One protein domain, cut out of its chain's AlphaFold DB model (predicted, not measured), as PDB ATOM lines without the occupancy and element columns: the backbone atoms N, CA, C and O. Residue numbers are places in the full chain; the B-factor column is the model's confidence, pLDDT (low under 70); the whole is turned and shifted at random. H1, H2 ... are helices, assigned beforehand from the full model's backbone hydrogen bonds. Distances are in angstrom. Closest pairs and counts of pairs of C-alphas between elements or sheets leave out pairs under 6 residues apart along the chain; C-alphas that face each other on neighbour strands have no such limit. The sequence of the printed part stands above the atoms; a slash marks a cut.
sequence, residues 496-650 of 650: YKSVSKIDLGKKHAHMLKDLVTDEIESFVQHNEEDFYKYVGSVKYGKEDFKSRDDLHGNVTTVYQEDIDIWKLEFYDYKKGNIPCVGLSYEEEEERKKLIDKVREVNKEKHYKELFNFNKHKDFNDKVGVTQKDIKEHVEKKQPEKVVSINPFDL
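What this domain is: This is residues 496 to 650 of the 650 residues of an uncharacterized protein of Staphylococcus epidermidis (UniProt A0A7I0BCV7). A head of short helices gives off a long arm: H6 runs through the core of the head with H2, H3 and H4 packed on it, H1, H5 and H7 complete the head, and H8 leads away as the arm. At the arm's far end the chain turns through H9, H10 folds back beside the far part of H8, and a tail without named elements, residues 638 to 650, runs back towards the head. The printed part has 155 residues with ten named helices, H1 to H10 in order along the chain, and no named strand; its class is all helix. The whole is loose, with a radius of gyration of the C-alphas of 19.1 A, and elongated, spanning 60 by 33 by 31 A.

Where its parts are: H1, residues 501 to 506, begins at C-alpha 501 at (-38.471, 41.772, -10.584). H2 follows at 509 to 515, H3 at 518 to 526 and H4 at 528 to 539, 15.8 A long. H5 is residues 548 to 554, H6 residues 560 to 574, 21.1 A long, and H7 residues 585 to 589. H8, residues 594 to 615, is the longest helix at 31.3 A, from C-alpha 594 at (-32.552, 36.757, -6.437) to C-alpha 615 at (-19.551, 16.172, 13.309). H9 is residues 617 to 622. H10, residues 627 to 637, is 15.3 A long and ends at C-alpha 637 at (-15.231, 24.438, -2.786).

How they stand to each other: H6 is the hub, touching four helices. Its residues 561 to 565 only just touch H1, with 3 pairs of C-alphas within 8 A, the closest being those of Gly 505 and Glu 561 at 5.7 A. H2 touches H6, closest at the C-alphas of Leu 512 and Asp 564, 7.2 A, at a shallow tilt of 33 degrees, only just short of steep. H3 touches H6 about perpendicular, at 78 degrees, with the C-alphas of Val 524 and Lys 567 closest at 6.7 A. H4 touches H6 about perpendicular, at 79 degrees, with Phe 531 and Phe 570 closest, their C-alphas 6.7 A apart. H5 only just touches H4, with 3 pairs of C-alphas within 8 A, the closest being those of Tyr 532 and Arg 548 at 7.0 A. H7 touches H1, closest at the C-alphas of Lys 501 and Glu 588, 5.9 A. H8 touches H10 with residues 606 to 613 alone, at a steep tilt of 39 degrees, opposite ways; the C-alphas of His 606 and Val 634 are closest at 7.4 A. H9 touches no helix, and H6 and H8 are apart. In each of the ten helices every O i to N i+4 pair is within hydrogen-bond range.

The domain as a whole: The C-alphas farthest apart, those of Thr 556 and Lys 622, are 61.0 A apart. The printed part has no cut and ends at residue 650, the chain's last; no link between helices is long. Mean pLDDT of the printed part is 78.2, with residues 505 to 515, 614, 631 and 634 to 650 under 70.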
ATOM      1  N   TYR A 496     -29.209  40.732 -13.788       77.06
ATOM      2  CA  TYR A 496     -30.638  40.735 -13.465       77.06
ATOM      3  C   TYR A 496     -30.928  40.196 -12.052       77.06
ATOM      4  O   TYR A 496     -31.895  40.619 -11.420       77.06
ATOM      5  N   LYS A 497     -30.056  39.335 -11.499       83.81
ATOM      6  CA  LYS A 497     -30.201  38.736 -10.159       83.81
ATOM      7  C   LYS A 497     -30.061  39.786  -9.059       83.81
ATOM      8  O   LYS A 497     -30.558  39.598  -7.947       83.81
ATOM      9  N   SER A 498     -29.371  40.885  -9.358       78.56
ATOM     10  CA  SER A 498     -29.099  41.990  -8.436       78.56
ATOM     11  C   SER A 498     -30.206  43.053  -8.387       78.56
ATOM     12  O   SER A 498     -30.147  43.983  -7.566       78.56
ATOM     13  N   VAL A 499     -31.229  42.913  -9.232       72.69
ATOM     14  CA  VAL A 499     -32.345  43.850  -9.396       72.69
ATOM     15  C   VAL A 499     -33.651  43.156  -8.994       72.69
ATOM     16  O   VAL A 499     -33.772  41.938  -9.093       72.69
ATOM     17  N   SER A 500     -34.620  43.910  -8.465       82.00
ATOM     18  CA  SER A 500     -35.935  43.342  -8.141       82.00
ATOM     19  C   SER A 500     -36.725  43.080  -9.424       82.00
ATOM     20  O   SER A 500     -36.609  43.850 -10.377       82.00
ATOM     21  N   LYS A 501     -37.584  42.055  -9.443       84.31
ATOM     22  CA  LYS A 501     -38.471  41.772 -10.584       84.31
ATOM     23  C   LYS A 501     -39.282  42.998 -11.015       84.31
ATOM     24  O   LYS A 501     -39.353  43.310 -12.197       84.31
ATOM     25  N   ILE A 502     -39.862  43.721 -10.054       78.69
ATOM     26  CA  ILE A 502     -40.677  44.914 -10.325       78.69
ATOM     27  C   ILE A 502     -39.848  46.014 -11.003       78.69
ATOM     28  O   ILE A 502     -40.340  46.673 -11.917       78.69
ATOM     29  N   ASP A 503     -38.602  46.233 -10.570       72.44
ATOM     30  CA  ASP A 503     -37.708  47.185 -11.237       72.44
ATOM     31  C   ASP A 503     -37.275  46.665 -12.617       72.44
ATOM     32  O   ASP A 503     -37.196  47.452 -13.560       72.44
ATOM     33  N   LEU A 504     -37.064  45.354 -12.759       71.56
ATOM     34  CA  LEU A 504     -36.706  44.714 -14.022       71.56
ATOM     35  C   LEU A 504     -37.814  44.878 -15.075       71.56
ATOM     36  O   LEU A 504     -37.549  45.366 -16.165       71.56
ATOM     37  N   GLY A 505     -39.061  44.562 -14.720       67.56
ATOM     38  CA  GLY A 505     -40.228  44.672 -15.601       67.56
ATOM     39  C   GLY A 505     -40.720  46.104 -15.842       67.56
ATOM     40  O   GLY A 505     -41.547  46.317 -16.720       67.56
ATOM     41  N   LYS A 506     -40.232  47.106 -15.092       69.19
ATOM     42  CA  LYS A 506     -40.618  48.521 -15.275       69.19
ATOM     43  C   LYS A 506     -39.479  49.395 -15.788       69.19
ATOM     44  O   LYS A 506     -39.588  49.977 -16.858       69.19
ATOM     45  N   LYS A 507     -38.394  49.514 -15.020       63.75
ATOM     46  CA  LYS A 507     -37.258  50.398 -15.343       63.75
ATOM     47  C   LYS A 507     -36.332  49.787 -16.390       63.75
ATOM     48  O   LYS A 507     -35.738  50.521 -17.170       63.75
ATOM     49  N   HIS A 508     -36.235  48.458 -16.423       61.25
ATOM     50  CA  HIS A 508     -35.309  47.723 -17.290       61.25
ATOM     51  C   HIS A 508     -36.019  46.783 -18.269       61.25
ATOM     52  O   HIS A 508     -35.406  45.840 -18.762       61.25
ATOM     53  N   ALA A 509     -37.295  47.038 -18.580       66.94
ATOM     54  CA  ALA A 509     -38.115  46.132 -19.389       66.94
ATOM     55  C   ALA A 509     -37.498  45.846 -20.771       66.94
ATOM     56  O   ALA A 509     -37.612  44.749 -21.307       66.94
ATOM     57  N   HIS A 510     -36.795  46.830 -21.337       58.75
ATOM     58  CA  HIS A 510     -36.063  46.676 -22.589       58.75
ATOM     59  C   HIS A 510     -34.850  45.739 -22.463       58.75
ATOM     60  O   HIS A 510     -34.596  44.951 -23.365       58.75
ATOM     61  N   MET A 511     -34.137  45.784 -21.335       61.34
ATOM     62  CA  MET A 511     -33.003  44.898 -21.063       61.34
ATOM     63  C   MET A 511     -33.467  43.463 -20.831       61.34
ATOM     64  O   MET A 511     -32.794  42.536 -21.254       61.34
ATOM     65  N   LEU A 512     -34.627  43.278 -20.189       68.44
ATOM     66  CA  LEU A 512     -35.232  41.958 -19.997       68.44
ATOM     67  C   LEU A 512     -35.460  41.248 -21.339       68.44
ATOM     68  O   LEU A 512     -35.093  40.085 -21.474       68.44
ATOM     69  N   LYS A 513     -35.975  41.958 -22.349       67.75
ATOM     70  CA  LYS A 513     -36.150  41.398 -23.699       67.75
ATOM     71  C   LYS A 513     -34.827  41.015 -24.358       67.75
ATOM     72  O   LYS A 513     -34.758  39.981 -25.002       67.75
ATOM     73  N   ASP A 514     -33.785  41.821 -24.165       62.81
ATOM     74  CA  ASP A 514     -32.445  41.522 -24.683       62.81
ATOM     75  C   ASP A 514     -31.774  40.338 -23.956       62.81
ATOM     76  O   ASP A 514     -30.901  39.686 -24.526       62.81
ATOM     77  N   LEU A 515     -32.154  40.065 -22.700       69.44
ATOM     78  CA  LEU A 515     -31.626  38.948 -21.910       69.44
ATOM     79  C   LEU A 515     -32.249  37.604 -22.293       69.44
ATOM     80  O   LEU A 515     -31.564  36.586 -22.212       69.44
ATOM     81  N   VAL A 516     -33.530  37.574 -22.677       77.81
ATOM     82  CA  VAL A 516     -34.201  36.346 -23.136       77.81
ATOM     83  C   VAL A 516     -33.824  36.093 -24.593       77.81
ATOM     84  O   VAL A 516     -34.536  36.455 -25.526       77.81
ATOM     85  N   THR A 517     -32.649  35.503 -24.785       78.50
ATOM     86  CA  THR A 517     -32.098  35.219 -26.112       78.50
ATOM     87  C   THR A 517     -32.828  34.065 -26.804       78.50
ATOM     88  O   THR A 517     -33.493  33.248 -26.160       78.50
ATOM     89  N   ASP A 518     -32.623  33.933 -28.118       78.44
ATOM     90  CA  ASP A 518     -33.117  32.795 -28.908       78.44
ATOM     91  C   ASP A 518     -32.670  31.438 -28.332       78.44
ATOM     92  O   ASP A 518     -33.381  30.439 -28.438       78.44
ATOM     93  N   GLU A 519     -31.500  31.390 -27.691       84.69
ATOM     94  CA  GLU A 519     -31.010  30.189 -27.016       84.69
ATOM     95  C   GLU A 519     -31.857  29.840 -25.789       84.69
ATOM     96  O   GLU A 519     -32.218  28.677 -25.604       84.69
ATOM     97  N   ILE A 520     -32.195  30.829 -24.959       87.62
ATOM     98  CA  ILE A 520     -33.020  30.627 -23.763       87.62
ATOM     99  C   ILE A 520     -34.439  30.245 -24.171       87.62
ATOM    100  O   ILE A 520     -34.996  29.297 -23.613       87.62
ATOM    101  N   GLU A 521     -34.996  30.921 -25.176       89.75
ATOM    102  CA  GLU A 521     -36.287  30.555 -25.763       89.75
ATOM    103  C   GLU A 521     -36.276  29.110 -26.262       89.75
ATOM    104  O   GLU A 521     -37.136  28.312 -25.882       89.75
ATOM    105  N   SER A 522     -35.261  28.733 -27.039       91.62
ATOM    106  CA  SER A 522     -35.096  27.365 -27.526       91.62
ATOM    107  C   SER A 522     -34.942  26.371 -26.372       91.62
ATOM    108  O   SER A 522     -35.607  25.336 -26.356       91.62
ATOM    109  N   PHE A 523     -34.127  26.673 -25.358       93.50
ATOM    110  CA  PHE A 523     -33.939  25.801 -24.199       93.50
ATOM    111  C   PHE A 523     -35.250  25.568 -23.446       93.50
ATOM    112  O   PHE A 523     -35.560  24.428 -23.096       93.50
ATOM    113  N   VAL A 524     -36.030  26.624 -23.213       94.44
ATOM    114  CA  VAL A 524     -37.327  26.530 -22.537       94.44
ATOM    115  C   VAL A 524     -38.316  25.734 -23.380       94.44
ATOM    116  O   VAL A 524     -38.981  24.862 -22.834       94.44
ATOM    117  N   GLN A 525     -38.368  25.951 -24.694       94.19
ATOM    118  CA  GLN A 525     -39.226  25.175 -25.597       94.19
ATOM    119  C   GLN A 525     -38.887  23.678 -25.572       94.19
ATOM    120  O   GLN A 525     -39.782  22.841 -25.501       94.19
ATOM    121  N   HIS A 526     -37.600  23.316 -25.551       95.62
ATOM    122  CA  HIS A 526     -37.177  21.915 -25.434       95.62
ATOM    123  C   HIS A 526     -37.452  21.302 -24.048       95.62
ATOM    124  O   HIS A 526     -37.441  20.080 -23.913       95.62
ATOM    125  N   ASN A 527     -37.689  22.125 -23.021       95.44
ATOM    126  CA  ASN A 527     -37.926  21.711 -21.634       95.44
ATOM    127  C   ASN A 527     -39.261  22.263 -21.097       95.44
ATOM    128  O   ASN A 527     -39.362  22.614 -19.921       95.44
ATOM    129  N   GLU A 528     -40.279  22.361 -21.954       95.00
ATOM    130  CA  GLU A 528     -41.500  23.125 -21.677       95.00
ATOM    131  C   GLU A 528     -42.256  22.628 -20.432       95.00
ATOM    132  O   GLU A 528     -42.589  23.416 -19.546       95.00
ATOM    133  N   GLU A 529     -42.475  21.315 -20.316       94.62
ATOM    134  CA  GLU A 529     -43.171  20.730 -19.160       94.62
ATOM    135  C   GLU A 529     -42.407  20.987 -17.847       94.62
ATOM    136  O   GLU A 529     -42.999  21.299 -16.813       94.62
ATOM    137  N   ASP A 530     -41.076  20.900 -17.889       94.69
ATOM    138  CA  ASP A 530     -40.200  21.167 -16.747       94.69
ATOM    139  C   ASP A 530     -40.224  22.645 -16.340       94.69
ATOM    140  O   ASP A 530     -40.174  22.957 -15.146       94.69
ATOM    141  N   PHE A 531     -40.312  23.549 -17.317       96.25
ATOM    142  CA  PHE A 531     -40.456  24.978 -17.080       96.25
ATOM    143  C   PHE A 531     -41.781  25.289 -16.376       96.25
ATOM    144  O   PHE A 531     -41.777  25.960 -15.344       96.25
ATOM    145  N   TYR A 532     -42.911  24.762 -16.854       95.19
ATOM    146  CA  TYR A 532     -44.201  25.019 -16.200       95.19
ATOM    147  C   TYR A 532     -44.311  24.362 -14.822       95.19
ATOM    148  O   TYR A 532     -44.855  24.984 -13.907       95.19
ATOM    149  N   LYS A 533     -43.700  23.187 -14.614       94.12
ATOM    150  CA  LYS A 533     -43.560  22.596 -13.270       94.12
ATOM    151  C   LYS A 533     -42.734  23.479 -12.346       94.12
ATOM    152  O   LYS A 533     -43.089  23.657 -11.179       94.12
ATOM    153  N   TYR A 534     -41.638  24.043 -12.852       94.62
ATOM    154  CA  TYR A 534     -40.844  25.023 -12.117       94.62
ATOM    155  C   TYR A 534     -41.689  26.249 -11.756       94.62
ATOM    156  O   TYR A 534     -41.712  26.633 -10.592       94.62
ATOM    157  N   VAL A 535     -42.440  26.821 -12.702       94.12
ATOM    158  CA  VAL A 535     -43.312  27.976 -12.439       94.12
ATOM    159  C   VAL A 535     -44.352  27.640 -11.372       94.12
ATOM    160  O   VAL A 535     -44.461  28.360 -10.380       94.12
ATOM    161  N   GLY A 536     -45.079  26.532 -11.518       91.94
ATOM    162  CA  GLY A 536     -46.078  26.110 -10.539       91.94
ATOM    163  C   GLY A 536     -45.481  25.949  -9.145       91.94
ATOM    164  O   GLY A 536     -45.957  26.567  -8.191       91.94
ATOM    165  N   SER A 537     -44.413  25.158  -9.028       91.50
ATOM    166  CA  SER A 537     -43.838  24.793  -7.730       91.50
ATOM    167  C   SER A 537     -43.091  25.946  -7.060       91.50
ATOM    168  O   SER A 537     -43.248  26.160  -5.861       91.50
ATOM    169  N   VAL A 538     -42.305  26.713  -7.818       92.62
ATOM    170  CA  VAL A 538     -41.443  27.773  -7.279       92.62
ATOM    171  C   VAL A 538     -42.204  29.082  -7.115       92.62
ATOM    172  O   VAL A 538     -42.053  29.740  -6.088       92.62
ATOM    173  N   LYS A 539     -43.026  29.471  -8.098       92.69
ATOM    174  CA  LYS A 539     -43.715  30.771  -8.078       92.69
ATOM    175  C   LYS A 539     -44.993  30.722  -7.267       92.69
ATOM    176  O   LYS A 539     -45.240  31.646  -6.498       92.69
ATOM    177  N   TYR A 540     -45.753  29.637  -7.394       90.38
ATOM    178  CA  TYR A 540     -47.097  29.529  -6.826       90.38
ATOM    179  C   TYR A 540     -47.257  28.439  -5.759       90.38
ATOM    180  O   TYR A 540     -48.336  28.334  -5.179       90.38
ATOM    181  N   GLY A 541     -46.229  27.624  -5.494       87.12
ATOM    182  CA  GLY A 541     -46.309  26.525  -4.524       87.12
ATOM    183  C   GLY A 541     -47.296  25.415  -4.913       87.12
ATOM    184  O   GLY A 541     -47.880  24.788  -4.031       87.12
ATOM    185  N   LYS A 542     -47.526  25.189  -6.214       86.19
ATOM    186  CA  LYS A 542     -48.490  24.213  -6.759       86.19
ATOM    187  C   LYS A 542     -47.809  23.232  -7.719       86.19
ATOM    188  O   LYS A 542     -46.998  23.638  -8.541       86.19
ATOM    189  N   GLU A 543     -48.169  21.951  -7.677       80.62
ATOM    190  CA  GLU A 543     -47.511  20.912  -8.496       80.62
ATOM    191  C   GLU A 543     -48.217  20.607  -9.833       80.62
ATOM    192  O   GLU A 543     -47.668  19.909 -10.683       80.62
ATOM    193  N   ASP A 544     -49.412  21.160 -10.056       82.75
ATOM    194  CA  ASP A 544     -50.291  20.758 -11.166       82.75
ATOM    195  C   ASP A 544     -49.993  21.448 -12.512       82.75
ATOM    196  O   ASP A 544     -50.674  21.204 -13.503       82.75
ATOM    197  N   PHE A 545     -48.978  22.311 -12.573       87.69
ATOM    198  CA  PHE A 545     -48.672  23.127 -13.749       87.69
ATOM    199  C   PHE A 545     -47.748  22.343 -14.680       87.69
ATOM    200  O   PHE A 545     -46.581  22.134 -14.352       87.69
ATOM    201  N   LYS A 546     -48.254  21.895 -15.833       88.31
ATOM    202  CA  LYS A 546     -47.472  21.120 -16.816       88.31
ATOM    203  C   LYS A 546     -47.423  21.770 -18.191       88.31
ATOM    204  O   LYS A 546     -46.597  21.395 -19.015       88.31
ATOM    205  N   SER A 547     -48.284  22.746 -18.432       90.31
ATOM    206  CA  SER A 547     -48.402  23.435 -19.705       90.31
ATOM    207  C   SER A 547     -48.794  24.894 -19.513       90.31
ATOM    208  O   SER A 547     -49.202  25.332 -18.429       90.31
ATOM    209  N   ARG A 548     -48.720  25.644 -20.612       87.62
ATOM    210  CA  ARG A 548     -49.234  27.008 -20.692       87.62
ATOM    211  C   ARG A 548     -50.719  27.095 -20.333       87.62
ATOM    212  O   ARG A 548     -51.124  28.025 -19.635       87.62
ATOM    213  N   ASP A 549     -51.510  26.128 -20.786       88.56
ATOM    214  CA  ASP A 549     -52.952  26.090 -20.540       88.56
ATOM    215  C   ASP A 549     -53.254  25.866 -19.054       88.56
ATOM    216  O   ASP A 549     -54.142  26.519 -18.504       88.56
ATOM    217  N   ASP A 550     -52.459  25.039 -18.366       86.88
ATOM    218  CA  ASP A 550     -52.592  24.843 -16.918       86.88
ATOM    219  C   ASP A 550     -52.303  26.137 -16.150       86.88
ATOM    220  O   ASP A 550     -53.017  26.468 -15.201       86.88
ATOM    221  N   LEU A 551     -51.286  26.900 -16.569       86.69
ATOM    222  CA  LEU A 551     -50.943  28.185 -15.957       86.69
ATOM    223  C   LEU A 551     -52.083  29.198 -16.103       86.69
ATOM    224  O   LEU A 551     -52.518  29.771 -15.103       86.69
ATOM    225  N   HIS A 552     -52.605  29.384 -17.317       85.00
ATOM    226  CA  HIS A 552     -53.709  30.318 -17.563       85.00
ATOM    227  C   HIS A 552     -55.050  29.840 -16.984       85.00
ATOM    228  O   HIS A 552     -55.891  30.668 -16.641       85.00
ATOM    229  N   GLY A 553     -55.257  28.529 -16.841       82.75
ATOM    230  CA  GLY A 553     -56.446  27.966 -16.199       82.75
ATOM    231  C   GLY A 553     -56.455  28.123 -14.676       82.75
ATOM    232  O   GLY A 553     -57.526  28.223 -14.077       82.75
ATOM    233  N   ASN A 554     -55.278  28.169 -14.042       81.62
ATOM    234  CA  ASN A 554     -55.133  28.231 -12.582       81.62
ATOM    235  C   ASN A 554     -54.770  29.621 -12.032       81.62
ATOM    236  O   ASN A 554     -54.841  29.821 -10.814       81.62
ATOM    237  N   VAL A 555     -54.359  30.563 -12.887       82.75
ATOM    238  CA  VAL A 555     -53.919  31.910 -12.495       82.75
ATOM    239  C   VAL A 555     -54.618  32.965 -13.348       82.75
ATOM    240  O   VAL A 555     -54.561  32.940 -14.572       82.75
ATOM    241  N   THR A 556     -55.260  33.929 -12.686       75.12
ATOM    242  CA  THR A 556     -56.120  34.941 -13.322       75.12
ATOM    243  C   THR A 556     -55.356  35.984 -14.139       75.12
ATOM    244  O   THR A 556     -55.921  36.575 -15.057       75.12
ATOM    245  N   THR A 557     -54.099  36.279 -13.799       80.56
ATOM    246  CA  THR A 557     -53.281  37.272 -14.513       80.56
ATOM    247  C   THR A 557     -51.808  36.898 -14.418       80.56
ATOM    248  O   THR A 557     -51.277  36.759 -13.321       80.56
ATOM    249  N   VAL A 558     -51.162  36.741 -15.575       83.50
ATOM    250  CA  VAL A 558     -49.715  36.540 -15.713       83.50
ATOM    251  C   VAL A 558     -49.239  37.496 -16.798       83.50
ATOM    252  O   VAL A 558     -49.784  37.477 -17.906       83.50
ATOM    253  N   TYR A 559     -48.273  38.352 -16.477       85.44
ATOM    254  CA  TYR A 559     -47.702  39.300 -17.428       85.44
ATOM    255  C   TYR A 559     -46.581  38.641 -18.238       85.44
ATOM    256  O   TYR A 559     -45.944  37.691 -17.784       85.44
ATOM    257  N   GLN A 560     -46.325  39.133 -19.453       85.06
ATOM    258  CA  GLN A 560     -45.273  38.566 -20.305       85.06
ATOM    259  C   GLN A 560     -43.892  38.737 -19.659       85.06
ATOM    260  O   GLN A 560     -43.074  37.824 -19.696       85.06
ATOM    261  N   GLU A 561     -43.674  39.862 -18.981       82.69
ATOM    262  CA  GLU A 561     -42.456  40.152 -18.229       82.69
ATOM    263  C   GLU A 561     -42.220  39.137 -17.100       82.69
ATOM    264  O   GLU A 561     -41.073  38.822 -16.790       82.69
ATOM    265  N   ASP A 562     -43.288  38.592 -16.502       88.00
ATOM    266  CA  ASP A 562     -43.177  37.539 -15.488       88.00
ATOM    267  C   ASP A 562     -42.596  36.267 -16.110       88.00
ATOM    268  O   ASP A 562     -41.641  35.688 -15.595       88.00
ATOM    269  N   ILE A 563     -43.151  35.868 -17.256       89.56
ATOM    270  CA  ILE A 563     -42.726  34.677 -17.990       89.56
ATOM    271  C   ILE A 563     -41.262  34.815 -18.410       89.56
ATOM    272  O   ILE A 563     -40.481  33.890 -18.193       89.56
ATOM    273  N   ASP A 564     -40.881  35.965 -18.960       88.81
ATOM    274  CA  ASP A 564     -39.526  36.240 -19.444       88.81
ATOM    275  C   ASP A 564     -38.486  36.133 -18.312       88.81
ATOM    276  O   ASP A 564     -37.438  35.502 -18.470       88.81
ATOM    277  N   ILE A 565     -38.802  36.656 -17.122       88.50
ATOM    278  CA  ILE A 565     -37.936  36.533 -15.938       88.50
ATOM    279  C   ILE A 565     -37.836  35.079 -15.487       88.50
ATOM    280  O   ILE A 565     -36.748  34.587 -15.188       88.50
ATOM    281  N   TRP A 566     -38.953  34.361 -15.450       93.12
ATOM    282  CA  TRP A 566     -38.951  32.971 -15.009       93.12
ATOM    283  C   TRP A 566     -38.190  32.064 -15.972       93.12
ATOM    284  O   TRP A 566     -37.552  31.118 -15.514       93.12
ATOM    285  N   LYS A 567     -38.203  32.353 -17.281       93.56
ATOM    286  CA  LYS A 567     -37.379  31.653 -18.278       93.56
ATOM    287  C   LYS A 567     -35.892  31.801 -17.969       93.56
ATOM    288  O   LYS A 567     -35.178  30.798 -17.964       93.56
ATOM    289  N   LEU A 568     -35.446  33.019 -17.645       89.19
ATOM    290  CA  LEU A 568     -34.060  33.300 -17.249       89.19
ATOM    291  C   LEU A 568     -33.669  32.534 -15.985       89.19
ATOM    292  O   LEU A 568     -32.660  31.830 -15.971       89.19
ATOM    293  N   GLU A 569     -34.487  32.625 -14.936       92.19
ATOM    294  CA  GLU A 569     -34.205  31.946 -13.669       92.19
ATOM    295  C   GLU A 569     -34.210  30.420 -13.813       92.19
ATOM    296  O   GLU A 569     -33.383  29.735 -13.206       92.19
ATOM    297  N   PHE A 570     -35.131  29.876 -14.612       94.81
ATOM    298  CA  PHE A 570     -35.203  28.449 -14.909       94.81
ATOM    299  C   PHE A 570     -33.969  27.973 -15.675       94.81
ATOM    300  O   PHE A 570     -33.361  26.973 -15.282       94.81
ATOM    301  N   TYR A 571     -33.584  28.694 -16.731       92.94
ATOM    302  CA  TYR A 571     -32.385  28.403 -17.514       92.94
ATOM    303  C   TYR A 571     -31.146  28.397 -16.614       92.94
ATOM    304  O   TYR A 571     -30.428  27.395 -16.548       92.94
ATOM    305  N   ASP A 572     -30.945  29.463 -15.838       87.69
ATOM    306  CA  ASP A 572     -29.791  29.593 -14.951       87.69
ATOM    307  C   ASP A 572     -29.765  28.517 -13.866       87.69
ATOM    308  O   ASP A 572     -28.702  27.981 -13.544       87.69
ATOM    309  N   TYR A 573     -30.921  28.164 -13.307       90.56
ATOM    310  CA  TYR A 573     -30.998  27.095 -12.321       90.56
ATOM    311  C   TYR A 573     -30.641  25.736 -12.933       90.56
ATOM    312  O   TYR A 573     -29.808  25.010 -12.386       90.56
ATOM    313  N   LYS A 574     -31.217  25.393 -14.091       91.44
ATOM    314  CA  LYS A 574     -30.988  24.101 -14.759       91.44
ATOM    315  C   LYS A 574     -29.568  23.954 -15.301       91.44
ATOM    316  O   LYS A 574     -29.046  22.842 -15.315       91.44
ATOM    317  N   LYS A 575     -28.930  25.053 -15.708       87.31
ATOM    318  CA  LYS A 575     -27.524  25.076 -16.143       87.31
ATOM    319  C   LYS A 575     -26.524  25.135 -14.984       87.31
ATOM    320  O   LYS A 575     -25.329  24.995 -15.215       87.31
ATOM    321  N   GLY A 576     -26.995  25.282 -13.742       79.25
ATOM    322  CA  GLY A 576     -26.133  25.371 -12.560       79.25
ATOM    323  C   GLY A 576     -25.483  26.745 -12.366       79.25
ATOM    324  O   GLY A 576     -24.578  26.884 -11.546       79.25
ATOM    325  N   ASN A 577     -25.966  27.767 -13.072       78.06
ATOM    326  CA  ASN A 577     -25.496  29.149 -12.977       78.06
ATOM    327  C   ASN A 577     -25.947  29.822 -11.668       78.06
ATOM    328  O   ASN A 577     -25.390  30.849 -11.271       78.06
ATOM    329  N   ILE A 578     -26.963  29.264 -10.996       80.81
ATOM    330  CA  ILE A 578     -27.392  29.657  -9.649       80.81
ATOM    331  C   ILE A 578     -27.616  28.431  -8.746       80.81
ATOM    332  O   ILE A 578     -28.052  27.376  -9.205       80.81
ATOM    333  N   PRO A 579     -27.343  28.546  -7.432       81.69
ATOM    334  CA  PRO A 579     -27.363  27.414  -6.503       81.69
ATOM    335  C   PRO A 579     -28.749  27.059  -5.947       81.69
ATOM    336  O   PRO A 579     -28.837  26.125  -5.139       81.69
ATOM    337  N   CYS A 580     -29.790  27.818  -6.299       87.56
ATOM    338  CA  CYS A 580     -31.151  27.681  -5.791       87.56
ATOM    339  C   CYS A 580     -32.187  27.919  -6.890       87.56
ATOM    340  O   CYS A 580     -31.907  28.594  -7.877       87.56
ATOM    341  N   VAL A 581     -33.395  27.392  -6.676       85.44
ATOM    342  CA  VAL A 581     -34.576  27.790  -7.452       85.44
ATOM    343  C   VAL A 581     -34.884  29.274  -7.210       85.44
ATOM    344  O   VAL A 581     -34.453  29.836  -6.198       85.44
ATOM    345  N   GLY A 582     -35.583  29.907  -8.152       88.50
ATOM    346  CA  GLY A 582     -35.833  31.348  -8.182       88.50
ATOM    347  C   GLY A 582     -36.626  31.908  -6.997       88.50
ATOM    348  O   GLY A 582     -36.898  31.229  -6.000       88.50
ATOM    349  N   LEU A 583     -37.007  33.183  -7.087       92.69
ATOM    350  CA  LEU A 583     -37.893  33.807  -6.096       92.69
ATOM    351  C   LEU A 583     -39.317  33.249  -6.225       92.69
ATOM    352  O   LEU A 583     -39.754  32.933  -7.324       92.69
ATOM    353  N   SER A 584     -40.046  33.128  -5.122       92.62
ATOM    354  CA  SER A 584     -41.496  32.907  -5.158       92.62
ATOM    355  C   SER A 584     -42.228  34.185  -5.566       92.62
ATOM    356  O   SER A 584     -41.667  35.278  -5.477       92.62
ATOM    357  N   TYR A 585     -43.489  34.065  -5.986       89.00
ATOM    358  CA  TYR A 585     -44.287  35.229  -6.375       89.00
ATOM    359  C   TYR A 585     -44.437  36.248  -5.227       89.00
ATOM    360  O   TYR A 585     -44.352  37.451  -5.446       89.00
ATOM    361  N   GLU A 586     -44.577  35.781  -3.983       90.38
ATOM    362  CA  GLU A 586     -44.633  36.656  -2.802       90.38
ATOM    363  C   GLU A 586     -43.312  37.412  -2.581       90.38
ATOM    364  O   GLU A 586     -43.310  38.621  -2.358       90.38
ATOM    365  N   GLU A 587     -42.168  36.728  -2.703       92.31
ATOM    366  CA  GLU A 587     -40.848  37.364  -2.584       92.31
ATOM    367  C   GLU A 587     -40.608  38.408  -3.688       92.31
ATOM    368  O   GLU A 587     -39.975  39.441  -3.449       92.31
ATOM    369  N   GLU A 588     -41.120  38.150  -4.892       89.69
ATOM    370  CA  GLU A 588     -41.084  39.080  -6.019       89.69
ATOM    371  C   GLU A 588     -41.896  40.360  -5.745       89.69
ATOM    372  O   GLU A 588     -41.392  41.464  -5.987       89.69
ATOM    373  N   GLU A 589     -43.112  40.234  -5.200       87.81
ATOM    374  CA  GLU A 589     -43.976  41.368  -4.825       87.81
ATOM    375  C   GLU A 589     -43.366  42.220  -3.700       87.81
ATOM    376  O   GLU A 589     -43.457  43.451  -3.704       87.81
ATOM    377  N   GLU A 590     -42.629  41.589  -2.785       91.50
ATOM    378  CA  GLU A 590     -41.844  42.263  -1.742       91.50
ATOM    379  C   GLU A 590     -40.566  42.947  -2.269       91.50
ATOM    380  O   GLU A 590     -39.781  43.494  -1.488       91.50
ATOM    381  N   ARG A 591     -40.339  42.950  -3.591       88.19
ATOM    382  CA  ARG A 591     -39.141  43.495  -4.255       88.19
ATOM    383  C   ARG A 591     -37.831  42.854  -3.795       88.19
ATOM    384  O   ARG A 591     -36.775  43.497  -3.867       88.19
ATOM    385  N   LYS A 592     -37.859  41.598  -3.344       90.06
ATOM    386  CA  LYS A 592     -36.620  40.871  -3.052       90.06
ATOM    387  C   LYS A 592     -35.819  40.660  -4.334       90.06
ATOM    388  O   LYS A 592     -36.340  40.703  -5.450       90.06
ATOM    389  N   LYS A 593     -34.517  40.464  -4.157       88.88
ATOM    390  CA  LYS A 593     -33.567  40.225  -5.244       88.88
ATOM    391  C   LYS A 593     -33.116  38.779  -5.194       88.88
ATOM    392  O   LYS A 593     -32.824  38.257  -4.115       88.88
ATOM    393  N   LEU A 594     -32.989  38.149  -6.357       87.38
ATOM    394  CA  LEU A 594     -32.552  36.757  -6.437       87.38
ATOM    395  C   LEU A 594     -31.155  36.575  -5.828       87.38
ATOM    396  O   LEU A 594     -30.898  35.576  -5.160       87.38
ATOM    397  N   ILE A 595     -30.274  37.570  -5.971       83.50
ATOM    398  CA  ILE A 595     -28.925  37.524  -5.402       83.50
ATOM    399  C   ILE A 595     -28.929  37.404  -3.874       83.50
ATOM    400  O   ILE A 595     -28.035  36.773  -3.308       83.50
ATOM    401  N   ASP A 596     -29.921  37.974  -3.191       86.19
ATOM    402  CA  ASP A 596     -29.993  37.920  -1.732       86.19
ATOM    403  C   ASP A 596     -30.415  36.521  -1.269       86.19
ATOM    404  O   ASP A 596     -29.751  35.940  -0.408       86.19
ATOM    405  N   LYS A 597     -31.387  35.905  -1.953       88.31
ATOM    406  CA  LYS A 597     -31.766  34.498  -1.739       88.31
ATOM    407  C   LYS A 597     -30.614  33.537  -2.051       88.31
ATOM    408  O   LYS A 597     -30.321  32.629  -1.276       88.31
ATOM    409  N   VAL A 598     -29.885  33.775  -3.143       82.94
ATOM    410  CA  VAL A 598     -28.673  33.017  -3.500       82.94
ATOM    411  C   VAL A 598     -27.618  33.105  -2.393       82.94
ATOM    412  O   VAL A 598     -27.016  32.093  -2.022       82.94
ATOM    413  N   ARG A 599     -27.390  34.298  -1.830       81.94
ATOM    414  CA  ARG A 599     -26.450  34.498  -0.716       81.94
ATOM    415  C   ARG A 599     -26.885  33.748   0.537       81.94
ATOM    416  O   ARG A 599     -26.026  33.172   1.199       81.94
ATOM    417  N   GLU A 600     -28.171  33.747   0.868       84.25
ATOM    418  CA  GLU A 600     -28.710  32.995   2.007       84.25
ATOM    419  C   GLU A 600     -28.503  31.491   1.834       84.25
ATOM    420  O   GLU A 600     -27.898  30.854   2.698       84.25
ATOM    421  N   VAL A 601     -28.864  30.939   0.674       82.19
ATOM    422  CA  VAL A 601     -28.657  29.515   0.371       82.19
ATOM    423  C   VAL A 601     -27.176  29.141   0.425       82.19
ATOM    424  O   VAL A 601     -26.814  28.092   0.960       82.19
ATOM    425  N   ASN A 602     -26.292  30.001  -0.081       77.19
ATOM    426  CA  ASN A 602     -24.851  29.770   0.001       77.19
ATOM    427  C   ASN A 602     -24.331  29.829   1.444       77.19
ATOM    428  O   ASN A 602     -23.502  28.997   1.817       77.19
ATOM    429  N   LYS A 603     -24.832  30.748   2.279       78.00
ATOM    430  CA  LYS A 603     -24.505  30.790   3.717       78.00
ATOM    431  C   LYS A 603     -24.968  29.524   4.433       78.00
ATOM    432  O   LYS A 603     -24.218  28.982   5.240       78.00
ATOM    433  N   GLU A 604     -26.161  29.026   4.128       78.94
ATOM    434  CA  GLU A 604     -26.666  27.781   4.711       78.94
ATOM    435  C   GLU A 604     -25.865  26.557   4.269       78.94
ATOM    436  O   GLU A 604     -25.546  25.703   5.098       78.94
ATOM    437  N   LYS A 605     -25.512  26.465   2.979       77.44
ATOM    438  CA  LYS A 605     -24.625  25.408   2.467       77.44
ATOM    439  C   LYS A 605     -23.278  25.449   3.182       77.44
ATOM    440  O   LYS A 605     -22.848  24.429   3.714       77.44
ATOM    441  N   HIS A 606     -22.683  26.635   3.293       72.38
ATOM    442  CA  HIS A 606     -21.434  26.852   4.020       72.38
ATOM    443  C   HIS A 606     -21.536  26.427   5.495       72.38
ATOM    444  O   HIS A 606     -20.669  25.719   6.006       72.38
ATOM    445  N   TYR A 607     -22.627  26.788   6.178       76.69
ATOM    446  CA  TYR A 607     -22.876  26.375   7.559       76.69
ATOM    447  C   TYR A 607     -23.029  24.853   7.694       76.69
ATOM    448  O   TYR A 607     -22.435  24.254   8.591       76.69
ATOM    449  N   LYS A 608     -23.785  24.204   6.799       76.88
ATOM    450  CA  LYS A 608     -23.969  22.741   6.791       76.88
ATOM    451  C   LYS A 608     -22.662  21.997   6.525       76.88
ATOM    452  O   LYS A 608     -22.415  20.970   7.153       76.88
ATOM    453  N   GLU A 609     -21.809  22.510   5.644       75.00
ATOM    454  CA  GLU A 609     -20.480  21.940   5.397       75.00
ATOM    455  C   GLU A 609     -19.593  22.031   6.639       75.00
ATOM    456  O   GLU A 609     -19.064  21.010   7.082       75.00
ATOM    457  N   LEU A 610     -19.505  23.207   7.268       72.81
ATOM    458  CA  LEU A 610     -18.780  23.385   8.530       72.81
ATOM    459  C   LEU A 610     -19.336  22.487   9.648       72.81
ATOM    460  O   LEU A 610     -18.572  21.890  10.406       72.81
ATOM    461  N   PHE A 611     -20.660  22.346   9.741       74.00
ATOM    462  CA  PHE A 611     -21.305  21.444  10.692       74.00
ATOM    463  C   PHE A 611     -20.932  19.976  10.434       74.00
ATOM    464  O   PHE A 611     -20.605  19.256  11.377       74.00
ATOM    465  N   ASN A 612     -20.908  19.537   9.173       72.81
ATOM    466  CA  ASN A 612     -20.482  18.185   8.805       72.81
ATOM    467  C   ASN A 612     -19.006  17.933   9.156       72.81
ATOM    468  O   ASN A 612     -18.691  16.876   9.704       72.81
ATOM    469  N   PHE A 613     -18.114  18.905   8.937       71.19
ATOM    470  CA  PHE A 613     -16.719  18.810   9.386       71.19
ATOM    471  C   PHE A 613     -16.609  18.692  10.912       71.19
ATOM    472  O   PHE A 613     -15.864  17.849  11.413       71.19
ATOM    473  N   ASN A 614     -17.400  19.471  11.655       69.50
ATOM    474  CA  ASN A 614     -17.431  19.412  13.118       69.50
ATOM    475  C   ASN A 614     -18.030  18.100  13.656       69.50
ATOM    476  O   ASN A 614     -17.605  17.619  14.704       69.50
ATOM    477  N   LYS A 615     -18.971  17.474  12.939       76.88
ATOM    478  CA  LYS A 615     -19.551  16.172  13.309       76.88
ATOM    479  C   LYS A 615     -18.539  15.022  13.218       76.88
ATOM    480  O   LYS A 615     -18.662  14.041  13.946       76.88
ATOM    481  N   HIS A 616     -17.529  15.154  12.358       76.50
ATOM    482  CA  HIS A 616     -16.447  14.180  12.177       76.50
ATOM    483  C   HIS A 616     -15.134  14.603  12.850       76.50
ATOM    484  O   HIS A 616     -14.070  14.097  12.493       76.50
ATOM    485  N   LYS A 617     -15.192  15.508  13.836       73.38
ATOM    486  CA  LYS A 617     -14.016  16.096  14.488       73.38
ATOM    487  C   LYS A 617     -13.012  15.057  15.002       73.38
ATOM    488  O   LYS A 617     -11.849  15.140  14.642       73.38
ATOM    489  N   ASP A 618     -13.458  14.021  15.711       74.69
ATOM    490  CA  ASP A 618     -12.560  12.980  16.248       74.69
ATOM    491  C   ASP A 618     -11.833  12.172  15.158       74.69
ATOM    492  O   ASP A 618     -10.733  11.663  15.374       74.69
ATOM    493  N   PHE A 619     -12.454  12.018  13.984       76.38
ATOM    494  CA  PHE A 619     -11.827  11.386  12.825       76.38
ATOM    495  C   PHE A 619     -10.842  12.348  12.156       76.38
ATOM    496  O   PHE A 619      -9.704  11.965  11.899       76.38
ATOM    497  N   ASN A 620     -11.254  13.601  11.951       77.56
ATOM    498  CA  ASN A 620     -10.451  14.659  11.339       77.56
ATOM    499  C   ASN A 620      -9.185  14.971  12.159       77.56
ATOM    500  O   ASN A 620      -8.100  15.078  11.590       77.56
ATOM    501  N   ASP A 621      -9.298  15.001  13.489       76.06
ATOM    502  CA  ASP A 621      -8.179  15.204  14.412       76.06
ATOM    503  C   ASP A 621      -7.179  14.028  14.345       76.06
ATOM    504  O   ASP A 621      -5.967  14.239  14.385       76.06
ATOM    505  N   LYS A 622      -7.657  12.783  14.164       80.38
ATOM    506  CA  LYS A 622      -6.800  11.586  14.011       80.38
ATOM    507  C   LYS A 622      -6.014  11.553  12.701       80.38
ATOM    508  O   LYS A 622      -4.919  10.999  12.682       80.38
ATOM    509  N   VAL A 623      -6.564  12.105  11.621       80.75
ATOM    510  CA  VAL A 623      -5.881  12.189  10.317       80.75
ATOM    511  C   VAL A 623      -5.118  13.507  10.123       80.75
ATOM    512  O   VAL A 623      -4.556  13.732   9.055       80.75
ATOM    513  N   GLY A 624      -5.054  14.358  11.155       79.50
ATOM    514  CA  GLY A 624      -4.249  15.581  11.163       79.50
ATOM    515  C   GLY A 624      -4.845  16.756  10.383       79.50
ATOM    516  O   GLY A 624      -4.104  17.664  10.018       79.50
ATOM    517  N   VAL A 625      -6.155  16.759  10.118       78.81
ATOM    518  CA  VAL A 625      -6.839  17.863   9.424       78.81
ATOM    519  C   VAL A 625      -6.928  19.072  10.354       78.81
ATOM    520  O   VAL A 625      -7.569  19.020  11.403       78.81
ATOM    521  N   THR A 626      -6.305  20.185   9.972       79.31
ATOM    522  CA  THR A 626      -6.300  21.412  10.776       79.31
ATOM    523  C   THR A 626      -7.496  22.318  10.464       79.31
ATOM    524  O   THR A 626      -8.129  22.233   9.413       79.31
ATOM    525  N   GLN A 627      -7.779  23.274  11.357       70.81
ATOM    526  CA  GLN A 627      -8.760  24.344  11.102       70.81
ATOM    527  C   GLN A 627      -8.422  25.171   9.852       70.81
ATOM    528  O   GLN A 627      -9.320  25.661   9.170       70.81
ATOM    529  N   LYS A 628      -7.130  25.300   9.530       75.44
ATOM    530  CA  LYS A 628      -6.670  25.953   8.305       75.44
ATOM    531  C   LYS A 628      -7.027  25.117   7.071       75.44
ATOM    532  O   LYS A 628      -7.533  25.684   6.114       75.44
ATOM    533  N   ASP A 629      -6.864  23.796   7.129       76.12
ATOM    534  CA  ASP A 629      -7.213  22.886   6.025       76.12
ATOM    535  C   ASP A 629      -8.726  22.833   5.778       76.12
ATOM    536  O   ASP A 629      -9.163  22.815   4.630       76.12
ATOM    537  N   ILE A 630      -9.539  22.865   6.842       72.19
ATOM    538  CA  ILE A 630     -11.006  22.957   6.736       72.19
ATOM    539  C   ILE A 630     -11.397  24.278   6.075       72.19
ATOM    540  O   ILE A 630     -12.201  24.289   5.144       72.19
ATOM    541  N   LYS A 631     -10.807  25.389   6.529       69.00
ATOM    542  CA  LYS A 631     -11.073  26.712   5.968       69.00
ATOM    543  C   LYS A 631     -10.665  26.782   4.494       69.00
ATOM    544  O   LYS A 631     -11.482  27.186   3.679       69.00
ATOM    545  N   GLU A 632      -9.480  26.291   4.139       73.50
ATOM    546  CA  GLU A 632      -9.021  26.226   2.749       73.50
ATOM    547  C   GLU A 632      -9.866  25.278   1.886       73.50
ATOM    548  O   GLU A 632     -10.110  25.584   0.724       73.50
ATOM    549  N   HIS A 633     -10.335  24.139   2.408       72.56
ATOM    550  CA  HIS A 633     -11.191  23.212   1.658       72.56
ATOM    551  C   HIS A 633     -12.566  23.812   1.368       72.56
ATOM    552  O   HIS A 633     -13.067  23.697   0.252       72.56
ATOM    553  N   VAL A 634     -13.170  24.456   2.367       67.31
ATOM    554  CA  VAL A 634     -14.471  25.113   2.223       67.31
ATOM    555  C   VAL A 634     -14.349  26.356   1.333       67.31
ATOM    556  O   VAL A 634     -15.214  26.580   0.495       67.31
ATOM    557  N   GLU A 635     -13.257  27.120   1.433       64.88
ATOM    558  CA  GLU A 635     -12.970  28.255   0.541       64.88
ATOM    559  C   GLU A 635     -12.657  27.811  -0.903       64.88
ATOM    560  O   GLU A 635     -13.078  28.491  -1.831       64.88
ATOM    561  N   LYS A 636     -12.003  26.657  -1.118       62.19
ATOM    562  CA  LYS A 636     -11.744  26.079  -2.459       62.19
ATOM    563  C   LYS A 636     -12.964  25.411  -3.101       62.19
ATOM    564  O   LYS A 636     -12.979  25.223  -4.313       62.19
ATOM    565  N   LYS A 637     -13.953  24.992  -2.303       58.03
ATOM    566  CA  LYS A 637     -15.231  24.438  -2.786       58.03
ATOM    567  C   LYS A 637     -16.306  25.486  -3.006       58.03
ATOM    568  O   LYS A 637     -17.279  25.197  -3.704       58.03
ATOM    569  N   GLN A 638     -16.154  26.682  -2.435       50.47
ATOM    570  CA  GLN A 638     -16.898  27.809  -2.969       50.47
ATOM    571  C   GLN A 638     -16.539  27.907  -4.453       50.47
ATOM    572  O   GLN A 638     -15.354  27.800  -4.778       50.47
ATOM    573  N   PRO A 639     -17.523  28.059  -5.356       42.00
ATOM    574  CA  PRO A 639     -17.193  28.419  -6.721       42.00
ATOM    575  C   PRO A 639     -16.294  29.647  -6.612       42.00
ATOM    576  O   PRO A 639     -16.671  30.620  -5.946       42.00
ATOM    577  N   GLU A 640     -15.074  29.553  -7.147       35.19
ATOM    578  CA  GLU A 640     -14.159  30.685  -7.185       35.19
ATOM    579  C   GLU A 640     -14.956  31.919  -7.614       35.19
ATOM    580  O   GLU A 640     -15.819  31.851  -8.494       35.19
ATOM    581  N   LYS A 641     -14.707  33.051  -6.949       41.72
ATOM    582  CA  LYS A 641     -15.153  34.352  -7.440       41.72
ATOM    583  C   LYS A 641     -14.727  34.469  -8.902       41.72
ATOM    584  O   LYS A 641     -13.568  34.753  -9.156       41.72
ATOM    585  N   VAL A 642     -15.661  34.221  -9.810       36.78
ATOM    586  CA  VAL A 642     -16.125  35.037 -10.934       36.78
ATOM    587  C   VAL A 642     -17.154  34.161 -11.649       36.78
ATOM    588  O   VAL A 642     -16.824  33.340 -12.491       36.78
ATOM    589  N   VAL A 643     -18.429  34.356 -11.329       31.41
ATOM    590  CA  VAL A 643     -19.506  34.023 -12.266       31.41
ATOM    591  C   VAL A 643     -19.998  35.356 -12.811       31.41
ATOM    592  O   VAL A 643     -21.122  35.779 -12.578       31.41
ATOM    593  N   SER A 644     -19.115  36.057 -13.523       32.69
ATOM    594  CA  SER A 644     -19.592  36.700 -14.735       32.69
ATOM    595  C   SER A 644     -19.639  35.601 -15.780       32.69
ATOM    596  O   SER A 644     -18.687  35.430 -16.537       32.69
ATOM    597  N   ILE A 645     -20.703  34.804 -15.760       29.70
ATOM    598  CA  ILE A 645     -21.037  34.058 -16.963       29.70
ATOM    599  C   ILE A 645     -21.443  35.128 -17.961       29.70
ATOM    600  O   ILE A 645     -22.401  35.869 -17.751       29.70
ATOM    601  N   ASN A 646     -20.600  35.266 -18.971       35.47
ATOM    602  CA  ASN A 646     -20.938  35.899 -20.219       35.47
ATOM    603  C   ASN A 646     -22.129  35.106 -20.798       35.47
ATOM    604  O   ASN A 646     -21.948  33.921 -21.080       35.47
ATOM    605  N   PRO A 647     -23.331  35.691 -20.976       34.47
ATOM    606  CA  PRO A 647     -24.400  35.022 -21.717       34.47
ATOM    607  C   PRO A 647     -24.041  34.799 -23.203       34.47
ATOM    608  O   PRO A 647     -24.846  34.254 -23.945       34.47
ATOM    609  N   PHE A 648     -22.827  35.175 -23.631       34.03
ATOM    610  CA  PHE A 648     -22.267  34.954 -24.963       34.03
ATOM    611  C   PHE A 648     -20.986  34.094 -24.978       34.03
ATOM    612  O   PHE A 648     -20.160  34.281 -25.872       34.03
ATOM    613  N   ASP A 649     -20.767  33.190 -24.015       30.03
ATOM    614  CA  ASP A 649     -19.781  32.099 -24.187       30.03
ATOM    615  C   ASP A 649     -20.435  30.865 -24.848       30.03
ATOM    616  O   ASP A 649     -20.360  29.744 -24.336       30.03
ATOM    617  N   LEU A 650     -21.061  31.097 -26.011       30.08
ATOM    618  CA  LEU A 650     -21.452  30.093 -27.008       30.08
ATOM    619  C   LEU A 650     -21.048  30.540 -28.414       30.08
ATOM    620  O   LEU A 650     -21.373  31.692 -28.786       30.08
TER     621      LEU A 650